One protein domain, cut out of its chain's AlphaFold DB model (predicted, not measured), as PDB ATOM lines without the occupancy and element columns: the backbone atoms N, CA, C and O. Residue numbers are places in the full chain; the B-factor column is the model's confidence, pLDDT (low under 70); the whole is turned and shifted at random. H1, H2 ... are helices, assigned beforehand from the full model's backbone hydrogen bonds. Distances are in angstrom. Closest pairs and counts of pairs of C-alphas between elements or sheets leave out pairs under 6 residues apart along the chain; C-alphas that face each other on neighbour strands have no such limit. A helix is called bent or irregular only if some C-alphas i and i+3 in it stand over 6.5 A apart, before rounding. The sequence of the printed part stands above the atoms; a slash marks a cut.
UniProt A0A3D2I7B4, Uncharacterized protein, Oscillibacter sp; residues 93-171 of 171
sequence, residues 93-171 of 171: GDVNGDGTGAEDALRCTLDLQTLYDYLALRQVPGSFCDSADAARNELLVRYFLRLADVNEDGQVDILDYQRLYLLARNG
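Overview. This is residues 93 to 171 of the 171 residues of an uncharacterized protein of Oscillibacter sp (UniProt A0A3D2I7B4). Two helices, H1 and H3, lie side by side and run opposite ways as a nearly parallel-lined pair, while the third, H2, comes in at a steep angle with its last residue, Ala 148, near both of them and its first residues far out at the other end of the domain. After H1 the chain goes out along residues 122 to 133 to the far end of H2, and H2 then leads back toward the pair; before H1, residues 93 to 104 make a long loop. You have 79 printed residues with three named helices, in the order H1, H2, H3, and no named strand; the class is all helix, with 45 of the 79 printed residues in these helices. The whole is compact by its radius of gyration of the C-alphas, 12.0 A, yet elongated in outline, spanning 38 by 23 by 20 A along its three main axes.

Arrangement. Go along the printed part from Gly 93, and after residues 93 to 104 you come to H1, residues 105 to 121. Its partner is H3, residues 158 to 170, and these two touch, with 11 pairs of C-alphas within 8 A. Look for their closest C-alphas at Ala 105 and Ala 168, which are 5.4 A apart. Their lines stand at a shallow tilt of 6 degrees and they run opposite ways, centre to centre 10.5 A. Between them in the chain comes H2, residues 134 to 148, which touches no helix but is near H1. H1 and H2 are close but not clearly touching, with their closest C-alphas, those of Leu 115 and Ala 148, 6.9 A apart. They run opposite ways at a steep tilt of 64 degrees, and their centres are 16.8 A apart. H2 and H3 are also close but not clearly touching; here the closest C-alphas are those of Ala 148 and Asp 160, 6.8 A apart. H2 and H3 run the same way at a steep tilt of 62 degrees, with their centres 21.3 A apart. Along the backbones of H2 and H3, each O of residue i has the N of residue i+4 within hydrogen-bond range wherever both lie in the helix; in H1 this holds for 12 of 13 pairs.

Along the chain. Find C-alpha 105 at (-24.862, 3.936, -34.403), where H1 begins; from there it runs to C-alpha 121 at (-8.657, 20.088, -42.039), 24.1 A away. H1 is the longest helix, with 17 residues. Next find C-alpha 134 at (-21.868, 36.298, -41.920), the first of H2's 15 residues; y falls from there to 19.032 at C-alpha 148, and the helix is 20.8 A from first to last C-alpha. H3 has 13 residues from Ile 158 and measures 18.7 A; it ends at C-alpha 170, at (-22.602, 2.046, -25.637). No helix is bent or irregular.

Size, cuts and confidence. The two C-alphas farthest apart are those of Ala 132 and Asn 170, at 38.4 A, while the first and last printed C-alphas, those of Gly 93 and Gly 171, are 13.2 A apart. The printed part has no cut, and Gly 171 is the chain's last residue. The link from H1 to H2 is long, with 12 residues, and its C-alphas lie 8 to 21 A from the mean of the C-alphas; the link from H2 to H3 is short, with 9 residues. The C-alphas of residues 93 to 104 lie 2 to 15 A from that mean. The mean pLDDT of the printed part is 90.6, and you will find values under 70 at residues 101 to 106, of which 105 and 106 belong to H1, and at residues 170 to 171, of which 170 belongs to H3.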
ATOM      1  N   GLY A  93     -22.459  16.163 -29.725       91.88
ATOM      2  CA  GLY A  93     -21.957  15.223 -30.727       91.88
ATOM      3  C   GLY A  93     -22.699  15.171 -32.073       91.88
ATOM      4  O   GLY A  93     -22.160  14.540 -32.973       91.88
ATOM      5  N   ASP A  94     -23.854  15.836 -32.259       93.38
ATOM      6  CA  ASP A  94     -24.510  16.021 -33.584       93.38
ATOM      7  C   ASP A  94     -23.752  17.092 -34.390       93.38
ATOM      8  O   ASP A  94     -24.194  18.233 -34.569       93.38
ATOM      9  N   VAL A  95     -22.527  16.750 -34.783       94.38
ATOM     10  CA  VAL A  95     -21.573  17.652 -35.437       94.38
ATOM     11  C   VAL A  95     -21.770  17.699 -36.946       94.38
ATOM     12  O   VAL A  95     -21.329  18.655 -37.581       94.38
ATOM     13  N   ASN A  96     -22.439  16.703 -37.532       92.94
ATOM     14  CA  ASN A  96     -22.833  16.738 -38.939       92.94
ATOM     15  C   ASN A  96     -24.095  17.607 -39.159       92.94
ATOM     16  O   ASN A  96     -24.305  18.139 -40.255       92.94
ATOM     17  N   GLY A  97     -24.884  17.842 -38.104       91.06
ATOM     18  CA  GLY A  97     -26.061  18.697 -38.129       91.06
ATOM     19  C   GLY A  97     -27.282  18.053 -38.791       91.06
ATOM     20  O   GLY A  97     -28.177  18.772 -39.250       91.06
ATOM     21  N   ASP A  98     -27.370  16.730 -38.844       89.00
ATOM     22  CA  ASP A  98     -28.516  16.015 -39.406       89.00
ATOM     23  C   ASP A  98     -29.650  15.804 -38.387       89.00
ATOM     24  O   ASP A  98     -30.763  15.433 -38.764       89.00
ATOM     25  N   GLY A  99     -29.414  16.160 -37.118       84.12
ATOM     26  CA  GLY A  99     -30.417  16.109 -36.051       84.12
ATOM     27  C   GLY A  99     -30.474  14.763 -35.345       84.12
ATOM     28  O   GLY A  99     -31.302  14.578 -34.451       84.12
ATOM     29  N   THR A 100     -29.606  13.834 -35.730       74.56
ATOM     30  CA  THR A 100     -29.413  12.565 -35.048       74.56
ATOM     31  C   THR A 100     -28.126  12.640 -34.232       74.56
ATOM     32  O   THR A 100     -27.154  13.265 -34.631       74.56
ATOM     33  N   GLY A 101     -28.162  12.121 -33.007       66.50
ATOM     34  CA  GLY A 101     -27.003  12.138 -32.116       66.50
ATOM     35  C   GLY A 101     -26.318  10.777 -32.054       66.50
ATOM     36  O   GLY A 101     -26.648   9.852 -32.796       66.50
ATOM     37  N   ALA A 102     -25.450  10.610 -31.056       63.59
ATOM     38  CA  ALA A 102     -24.746   9.354 -30.786       63.59
ATOM     39  C   ALA A 102     -25.651   8.143 -30.453       63.59
ATOM     40  O   ALA A 102     -25.152   7.030 -30.332       63.59
ATOM     41  N   GLU A 103     -26.961   8.350 -30.292       64.88
ATOM     42  CA  GLU A 103     -27.956   7.308 -29.993       64.88
ATOM     43  C   GLU A 103     -28.275   6.411 -31.211       64.88
ATOM     44  O   GLU A 103     -28.829   5.328 -31.043       64.88
ATOM     45  N   ASP A 104     -27.920   6.827 -32.434       69.94
ATOM     46  CA  ASP A 104     -28.016   6.000 -33.646       69.94
ATOM     47  C   ASP A 104     -26.605   5.662 -34.149       69.94
ATOM     48  O   ASP A 104     -25.877   6.527 -34.633       69.94
ATOM     49  N   ALA A 105     -26.211   4.388 -34.061       69.44
ATOM     50  CA  ALA A 105     -24.862   3.936 -34.403       69.44
ATOM     51  C   ALA A 105     -24.455   4.210 -35.868       69.44
ATOM     52  O   ALA A 105     -23.285   4.490 -36.149       69.44
ATOM     53  N   LEU A 106     -25.399   4.142 -36.818       67.81
ATOM     54  CA  LEU A 106     -25.101   4.408 -38.228       67.81
ATOM     55  C   LEU A 106     -24.874   5.904 -38.446       67.81
ATOM     56  O   LEU A 106     -23.952   6.302 -39.159       67.81
ATOM     57  N   ARG A 107     -25.701   6.727 -37.807       73.19
ATOM     58  CA  ARG A 107     -25.626   8.183 -37.908       73.19
ATOM     59  C   ARG A 107     -24.446   8.772 -37.157       73.19
ATOM     60  O   ARG A 107     -23.732   9.602 -37.709       73.19
ATOM     61  N   CYS A 108     -24.126   8.207 -36.000       82.75
ATOM     62  CA  CYS A 108     -22.939   8.568 -35.245       82.75
ATOM     63  C   CYS A 108     -21.646   8.324 -36.044       82.75
ATOM     64  O   CYS A 108     -20.651   9.015 -35.847       82.75
ATOM     65  N   THR A 109     -21.645   7.399 -37.014       87.19
ATOM     66  CA  THR A 109     -20.499   7.232 -37.926       87.19
ATOM     67  C   THR A 109     -20.291   8.466 -38.819       87.19
ATOM     68  O   THR A 109     -19.148   8.829 -39.094       87.19
ATOM     69  N   LEU A 110     -21.365   9.143 -39.244       92.00
ATOM     70  CA  LEU A 110     -21.272  10.398 -39.998       92.00
ATOM     71  C   LEU A 110     -20.791  11.550 -39.109       92.00
ATOM     72  O   LEU A 110     -19.999  12.375 -39.566       92.00
ATOM     73  N   ASP A 111     -21.221  11.594 -37.847       93.88
ATOM     74  CA  ASP A 111     -20.695  12.551 -36.867       93.88
ATOM     75  C   ASP A 111     -19.207  12.336 -36.598       93.88
ATOM     76  O   ASP A 111     -18.424  13.282 -36.653       93.88
ATOM     77  N   LEU A 112     -18.781  11.085 -36.400       94.31
ATOM     78  CA  LEU A 112     -17.370  10.732 -36.248       94.31
ATOM     79  C   LEU A 112     -16.556  11.174 -37.465       94.31
ATOM     80  O   LEU A 112     -15.540  11.845 -37.301       94.31
ATOM     81  N   GLN A 113     -17.007  10.857 -38.682       94.81
ATOM     82  CA  GLN A 113     -16.327  11.301 -39.900       94.81
ATOM     83  C   GLN A 113     -16.230  12.831 -39.965       94.81
ATOM     84  O   GLN A 113     -15.158  13.367 -40.232       94.81
ATOM     85  N   THR A 114     -17.319  13.533 -39.651       95.94
ATOM     86  CA  THR A 114     -17.354  15.002 -39.655       95.94
ATOM     87  C   THR A 114     -16.391  15.599 -38.630       95.94
ATOM     88  O   THR A 114     -15.652  16.533 -38.943       95.94
ATOM     89  N   LEU A 115     -16.350  15.047 -37.414       96.56
ATOM     90  CA  LEU A 115     -15.421  15.489 -36.380       96.56
ATOM     91  C   LEU A 115     -13.971  15.210 -36.787       96.56
ATOM     92  O   LEU A 115     -13.112  16.071 -36.619       96.56
ATOM     93  N   TYR A 116     -13.693  14.045 -37.374       97.12
ATOM     94  CA  TYR A 116     -12.370  13.722 -37.904       97.12
ATOM     95  C   TYR A 116     -11.926  14.719 -38.984       97.12
ATOM     96  O   TYR A 116     -10.812  15.242 -38.908       97.12
ATOM     97  N   ASP A 117     -12.794  15.027 -39.950       97.56
ATOM     98  CA  ASP A 117     -12.494  15.980 -41.022       97.56
ATOM     99  C   ASP A 117     -12.248  17.387 -40.466       97.56
ATOM    100  O   ASP A 117     -11.293  18.055 -40.872       97.56
ATOM    101  N   TYR A 118     -13.028  17.817 -39.469       97.88
ATOM    102  CA  TYR A 118     -12.767  19.068 -38.758       97.88
ATOM    103  C   TYR A 118     -11.402  19.054 -38.058       97.88
ATOM    104  O   TYR A 118     -10.633  20.007 -38.189       97.88
ATOM    105  N   LEU A 119     -11.055  17.987 -37.337       97.88
ATOM    106  CA  LEU A 119      -9.769  17.892 -36.640       97.88
ATOM    107  C   LEU A 119      -8.583  17.890 -37.616       97.88
ATOM    108  O   LEU A 119      -7.551  18.504 -37.331       97.88
ATOM    109  N   ALA A 120      -8.737  17.239 -38.770       97.94
ATOM    110  CA  ALA A 120      -7.699  17.116 -39.788       97.94
ATOM    111  C   ALA A 120      -7.534  18.387 -40.636       97.94
ATOM    112  O   ALA A 120      -6.409  18.791 -40.933       97.94
ATOM    113  N   LEU A 121      -8.641  19.012 -41.041       97.19
ATOM    114  CA  LEU A 121      -8.657  20.088 -42.039       97.19
ATOM    115  C   LEU A 121      -8.993  21.460 -41.452       97.19
ATOM    116  O   LEU A 121      -8.828  22.469 -42.137       97.19
ATOM    117  N   ARG A 122      -9.479  21.512 -40.206       94.94
ATOM    118  CA  ARG A 122     -10.043  22.711 -39.561       94.94
ATOM    119  C   ARG A 122     -11.170  23.347 -40.378       94.94
ATOM    120  O   ARG A 122     -11.370  24.559 -40.333       94.94
ATOM    121  N   GLN A 123     -11.914  22.519 -41.109       93.94
ATOM    122  CA  GLN A 123     -13.076  22.924 -41.892       93.94
ATOM    123  C   GLN A 123     -14.351  22.611 -41.118       93.94
ATOM    124  O   GLN A 123     -14.587  21.469 -40.735       93.94
ATOM    125  N   VAL A 124     -15.156  23.642 -40.872       95.69
ATOM    126  CA  VAL A 124     -16.490  23.482 -40.287       95.69
ATOM    127  C   VAL A 124     -17.426  22.945 -41.378       95.69
ATOM    128  O   VAL A 124     -17.354  23.429 -42.510       95.69
ATOM    129  N   PRO A 125     -18.280  21.952 -41.085       94.69
ATOM    130  CA  PRO A 125     -19.251  21.440 -42.046       94.69
ATOM    131  C   PRO A 125     -20.240  22.522 -42.499       94.69
ATOM    132  O   PRO A 125     -20.671  23.360 -41.706       94.69
ATOM    133  N   GLY A 126     -20.655  22.460 -43.769       92.94
ATOM    134  CA  GLY A 126     -21.536  23.453 -44.399       92.94
ATOM    135  C   GLY A 126     -22.857  23.694 -43.660       92.94
ATOM    136  O   GLY A 126     -23.344  24.825 -43.595       92.94
ATOM    137  N   SER A 127     -23.384  22.668 -42.979       90.62
ATOM    138  CA  SER A 127     -24.555  22.764 -42.089       90.62
ATOM    139  C   SER A 127     -24.399  23.807 -40.969       90.62
ATOM    140  O   SER A 127     -25.405  24.260 -40.416       90.62
ATOM    141  N   PHE A 128     -23.168  24.240 -40.680       94.88
ATOM    142  CA  PHE A 128     -22.832  25.249 -39.679       94.88
ATOM    143  C   PHE A 128     -22.034  26.447 -40.230       94.88
ATOM    144  O   PHE A 128     -21.556  27.264 -39.442       94.88
ATOM    145  N   CYS A 129     -21.885  26.605 -41.550       92.12
ATOM    146  CA  CYS A 129     -21.188  27.772 -42.114       92.12
ATOM    147  C   CYS A 129     -21.681  28.279 -43.481       92.12
ATOM    148  O   CYS A 129     -21.117  29.251 -43.981       92.12
ATOM    149  N   ASP A 130     -22.737  27.698 -44.062       91.00
ATOM    150  CA  ASP A 130     -23.217  28.056 -45.411       91.00
ATOM    151  C   ASP A 130     -24.435  29.005 -45.420       91.00
ATOM    152  O   ASP A 130     -25.246  29.007 -46.351       91.00
ATOM    153  N   SER A 131     -24.604  29.848 -44.396       89.81
ATOM    154  CA  SER A 131     -25.586  30.940 -44.450       89.81
ATOM    155  C   SER A 131     -25.091  32.085 -45.338       89.81
ATOM    156  O   SER A 131     -23.898  32.378 -45.397       89.81
ATOM    157  N   ALA A 132     -26.020  32.804 -45.975       92.56
ATOM    158  CA  ALA A 132     -25.715  34.063 -46.656       92.56
ATOM    159  C   ALA A 132     -25.359  35.203 -45.675       92.56
ATOM    160  O   ALA A 132     -24.792  36.214 -46.087       92.56
ATOM    161  N   ASP A 133     -25.698  35.052 -44.391       93.75
ATOM    162  CA  ASP A 133     -25.423  36.026 -43.336       93.75
ATOM    163  C   ASP A 133     -24.157  35.640 -42.550       93.75
ATOM    164  O   ASP A 133     -24.103  34.613 -41.870       93.75
ATOM    165  N   ALA A 134     -23.136  36.498 -42.615       94.38
ATOM    166  CA  ALA A 134     -21.868  36.298 -41.920       94.38
ATOM    167  C   ALA A 134     -22.018  36.261 -40.388       94.38
ATOM    168  O   ALA A 134     -21.354  35.457 -39.734       94.38
ATOM    169  N   ALA A 135     -22.912  37.074 -39.813       92.94
ATOM    170  CA  ALA A 135     -23.170  37.057 -38.374       92.94
ATOM    171  C   ALA A 135     -23.850  35.747 -37.961       92.94
ATOM    172  O   ALA A 135     -23.544  35.174 -36.913       92.94
ATOM    173  N   ARG A 136     -24.733  35.220 -38.820       94.50
ATOM    174  CA  ARG A 136     -25.323  33.895 -38.614       94.50
ATOM    175  C   ARG A 136     -24.272  32.791 -38.693       94.50
ATOM    176  O   ARG A 136     -24.302  31.901 -37.847       94.50
ATOM    177  N   ASN A 137     -23.347  32.851 -39.649       95.50
ATOM    178  CA  ASN A 137     -22.259  31.873 -39.757       95.50
ATOM    179  C   ASN A 137     -21.365  31.873 -38.519       95.50
ATOM    180  O   ASN A 137     -21.019  30.807 -38.026       95.50
ATOM    181  N   GLU A 138     -21.047  33.038 -37.955       96.12
ATOM    182  CA  GLU A 138     -20.271  33.106 -36.716       96.12
ATOM    183  C   GLU A 138     -20.981  32.401 -35.546       96.12
ATOM    184  O   GLU A 138     -20.352  31.644 -34.801       96.12
ATOM    185  N   LEU A 139     -22.298  32.590 -35.404       96.38
ATOM    186  CA  LEU A 139     -23.097  31.882 -34.397       96.38
ATOM    187  C   LEU A 139     -23.108  30.370 -34.639       96.38
ATOM    188  O   LEU A 139     -22.933  29.597 -33.698       96.38
ATOM    189  N   LEU A 140     -23.298  29.948 -35.890       96.94
ATOM    190  CA  LEU A 140     -23.329  28.537 -36.260       96.94
ATOM    191  C   LEU A 140     -21.981  27.847 -36.014       96.94
ATOM    192  O   LEU A 140     -21.968  26.760 -35.447       96.94
ATOM    193  N   VAL A 141     -20.857  28.494 -36.340       97.44
ATOM    194  CA  VAL A 141     -19.508  27.972 -36.069       97.44
ATOM    195  C   VAL A 141     -19.276  27.817 -34.567       97.44
ATOM    196  O   VAL A 141     -18.820  26.768 -34.120       97.44
ATOM    197  N   ARG A 142     -19.621  28.828 -33.757       96.94
ATOM    198  CA  ARG A 142     -19.502  28.730 -32.290       96.94
ATOM    199  C   ARG A 142     -20.368  27.605 -31.728       96.94
ATOM    200  O   ARG A 142     -19.950  26.907 -30.810       96.94
ATOM    201  N   TYR A 143     -21.564  27.432 -32.280       97.06
ATOM    202  CA  TYR A 143     -22.470  26.366 -31.883       97.06
ATOM    203  C   TYR A 143     -21.934  24.981 -32.267       97.06
ATOM    204  O   TYR A 143     -21.937  24.090 -31.424       97.06
ATOM    205  N   PHE A 144     -21.385  24.825 -33.475       97.44
ATOM    206  CA  PHE A 144     -20.677  23.616 -33.903       97.44
ATOM    207  C   PHE A 144     -19.552  23.244 -32.934       97.44
ATOM    208  O   PHE A 144     -19.486  22.102 -32.498       97.44
ATOM    209  N   LEU A 145     -18.708  24.202 -32.537       97.62
ATOM    210  CA  LEU A 145     -17.604  23.924 -31.611       97.62
ATOM    211  C   LEU A 145     -18.106  23.407 -30.258       97.62
ATOM    212  O   LEU A 145     -17.512  22.493 -29.704       97.62
ATOM    213  N   ARG A 146     -19.229  23.931 -29.759       97.06
ATOM    214  CA  ARG A 146     -19.851  23.429 -28.525       97.06
ATOM    215  C   ARG A 146     -20.504  22.056 -28.685       97.06
ATOM    216  O   ARG A 146     -20.613  21.335 -27.707       97.06
ATOM    217  N   LEU A 147     -20.977  21.708 -29.883       95.50
ATOM    218  CA  LEU A 147     -21.457  20.353 -30.182       95.50
ATOM    219  C   LEU A 147     -20.294  19.361 -30.284       95.50
ATOM    220  O   LEU A 147     -20.460  18.204 -29.910       95.50
ATOM    221  N   ALA A 148     -19.155  19.821 -30.803       96.25
ATOM    222  CA  ALA A 148     -17.954  19.032 -31.036       96.25
ATOM    223  C   ALA A 148     -17.084  18.835 -29.788       96.25
ATOM    224  O   ALA A 148     -16.325  17.877 -29.762       96.25
ATOM    225  N   ASP A 149     -17.204  19.698 -28.779       96.81
ATOM    226  CA  ASP A 149     -16.631  19.531 -27.434       96.81
ATOM    227  C   ASP A 149     -17.476  18.515 -26.644       96.81
ATOM    228  O   ASP A 149     -18.301  18.861 -25.799       96.81
ATOM    229  N   VAL A 150     -17.369  17.238 -27.022       94.31
ATOM    230  CA  VAL A 150     -18.204  16.141 -26.505       94.31
ATOM    231  C   VAL A 150     -17.807  15.759 -25.078       94.31
ATOM    232  O   VAL A 150     -18.609  15.166 -24.346       94.31
ATOM    233  N   ASN A 151     -16.565  16.036 -24.679       94.62
ATOM    234  CA  ASN A 151     -16.094  15.784 -23.321       94.62
ATOM    235  C   ASN A 151     -16.311  16.979 -22.361       94.62
ATOM    236  O   ASN A 151     -16.132  16.796 -21.153       94.62
ATOM    237  N   GLU A 152     -16.756  18.126 -22.885       94.88
ATOM    238  CA  GLU A 152     -17.040  19.377 -22.173       94.88
ATOM    239  C   GLU A 152     -15.812  19.982 -21.461       94.88
ATOM    240  O   GLU A 152     -15.935  20.579 -20.383       94.88
ATOM    241  N   ASP A 153     -14.614  19.830 -22.037       97.06
ATOM    242  CA  ASP A 153     -13.363  20.383 -21.495       97.06
ATOM    243  C   ASP A 153     -13.002  21.777 -22.045       97.06
ATOM    244  O   ASP A 153     -12.053  22.419 -21.570       97.06
ATOM    245  N   GLY A 154     -13.804  22.290 -22.982       96.25
ATOM    246  CA  GLY A 154     -13.636  23.597 -23.606       96.25
ATOM    247  C   GLY A 154     -12.691  23.600 -24.807       96.25
ATOM    248  O   GLY A 154     -12.419  24.675 -25.357       96.25
ATOM    249  N   GLN A 155     -12.172  22.444 -25.216       96.56
ATOM    250  CA  GLN A 155     -11.368  22.266 -26.418       96.56
ATOM    251  C   GLN A 155     -12.069  21.300 -27.373       96.56
ATOM    252  O   GLN A 155     -12.940  20.541 -26.987       96.56
ATOM    253  N   VAL A 156     -11.722  21.391 -28.659       98.00
ATOM    254  CA  VAL A 156     -12.175  20.423 -29.664       98.00
ATOM    255  C   VAL A 156     -10.949  19.721 -30.216       98.00
ATOM    256  O   VAL A 156     -10.214  20.274 -31.054       98.00
ATOM    257  N   ASP A 157     -10.704  18.518 -29.712       97.50
ATOM    258  CA  ASP A 157      -9.537  17.713 -30.030       97.50
ATOM    259  C   ASP A 157      -9.848  16.207 -30.168       97.50
ATOM    260  O   ASP A 157     -10.979  15.771 -30.393       97.50
ATOM    261  N   ILE A 158      -8.801  15.380 -30.164       97.38
ATOM    262  CA  ILE A 158      -8.935  13.934 -30.356       97.38
ATOM    263  C   ILE A 158      -9.676  13.243 -29.197       97.38
ATOM    264  O   ILE A 158     -10.215  12.150 -29.388       97.38
ATOM    265  N   LEU A 159      -9.708  13.846 -28.008       97.81
ATOM    266  CA  LEU A 159     -10.423  13.328 -26.846       97.81
ATOM    267  C   LEU A 159     -11.937  13.413 -27.054       97.81
ATOM    268  O   LEU A 159     -12.642  12.485 -26.655       97.81
ATOM    269  N   ASP A 160     -12.432  14.429 -27.758       97.19
ATOM    270  CA  ASP A 160     -13.841  14.520 -28.151       97.19
ATOM    271  C   ASP A 160     -14.233  13.431 -29.130       97.19
ATOM    272  O   ASP A 160     -15.255  12.767 -28.963       97.19
ATOM    273  N   TYR A 161     -13.377  13.179 -30.121       95.88
ATOM    274  CA  TYR A 161     -13.582  12.083 -31.061       95.88
ATOM    275  C   TYR A 161     -13.644  10.735 -30.332       95.88
ATOM    276  O   TYR A 161     -14.535   9.920 -30.583       95.88
ATOM    277  N   GLN A 162     -12.726  10.498 -29.388       95.00
ATOM    278  CA  GLN A 162     -12.752   9.295 -28.553       95.00
ATOM    279  C   GLN A 162     -14.027   9.219 -27.709       95.00
ATOM    280  O   GLN A 162     -14.623   8.146 -27.594       95.00
ATOM    281  N   ARG A 163     -14.463  10.341 -27.129       93.88
ATOM    282  CA  ARG A 163     -15.679  10.409 -26.320       93.88
ATOM    283  C   ARG A 163     -16.920  10.096 -27.151       93.88
ATOM    284  O   ARG A 163     -17.716   9.260 -26.729       93.88
ATOM    285  N   LEU A 164     -17.041  10.693 -28.334       92.25
ATOM    286  CA  LEU A 164     -18.122  10.440 -29.281       92.25
ATOM    287  C   LEU A 164     -18.159   8.968 -29.708       92.25
ATOM    288  O   LEU A 164     -19.211   8.335 -29.660       92.25
ATOM    289  N   TYR A 165     -16.998   8.384 -30.015       91.25
ATOM    290  CA  TYR A 165     -16.882   6.964 -30.355       91.25
ATOM    291  C   TYR A 165     -17.350   6.047 -29.213       91.25
ATOM    292  O   TYR A 165     -18.024   5.041 -29.443       91.25
ATOM    293  N   LEU A 166     -17.014   6.384 -27.963       89.75
ATOM    294  CA  LEU A 166     -17.457   5.624 -26.793       89.75
ATOM    295  C   LEU A 166     -18.967   5.736 -26.555       89.75
ATOM    296  O   LEU A 166     -19.567   4.758 -26.111       89.75
ATOM    297  N   LEU A 167     -19.579   6.887 -26.842       85.69
ATOM    298  CA  LEU A 167     -21.036   7.042 -26.790       85.69
ATOM    299  C   LEU A 167     -21.710   6.164 -27.851       85.69
ATOM    300  O   LEU A 167     -22.594   5.387 -27.505       85.69
ATOM    301  N   ALA A 168     -21.203   6.188 -29.088       81.62
ATOM    302  CA  ALA A 168     -21.708   5.391 -30.210       81.62
ATOM    303  C   ALA A 168     -21.713   3.878 -29.945       81.62
ATOM    304  O   ALA A 168     -22.549   3.142 -30.456       81.62
ATOM    305  N   ARG A 169     -20.721   3.393 -29.189       78.12
ATOM    306  CA  ARG A 169     -20.551   1.966 -28.885       78.12
ATOM    307  C   ARG A 169     -21.453   1.478 -27.747       78.12
ATOM    308  O   ARG A 169     -21.685   0.275 -27.644       78.12
ATOM    309  N   ASN A 170     -21.863   2.379 -26.857       69.88
ATOM    310  CA  ASN A 170     -22.602   2.046 -25.637       69.88
ATOM    311  C   ASN A 170     -24.106   2.359 -25.725       69.88
ATOM    312  O   ASN A 170     -24.825   1.992 -24.794       69.88
ATOM    313  N   GLY A 171     -24.551   3.051 -26.780       59.81
ATOM    314  CA  GLY A 171     -25.964   3.192 -27.158       59.81
ATOM    315  C   GLY A 171     -26.459   1.979 -27.930       59.81
ATOM    316  O   GLY A 171     -27.609   1.565 -27.667       59.81
TER     317      GLY A 171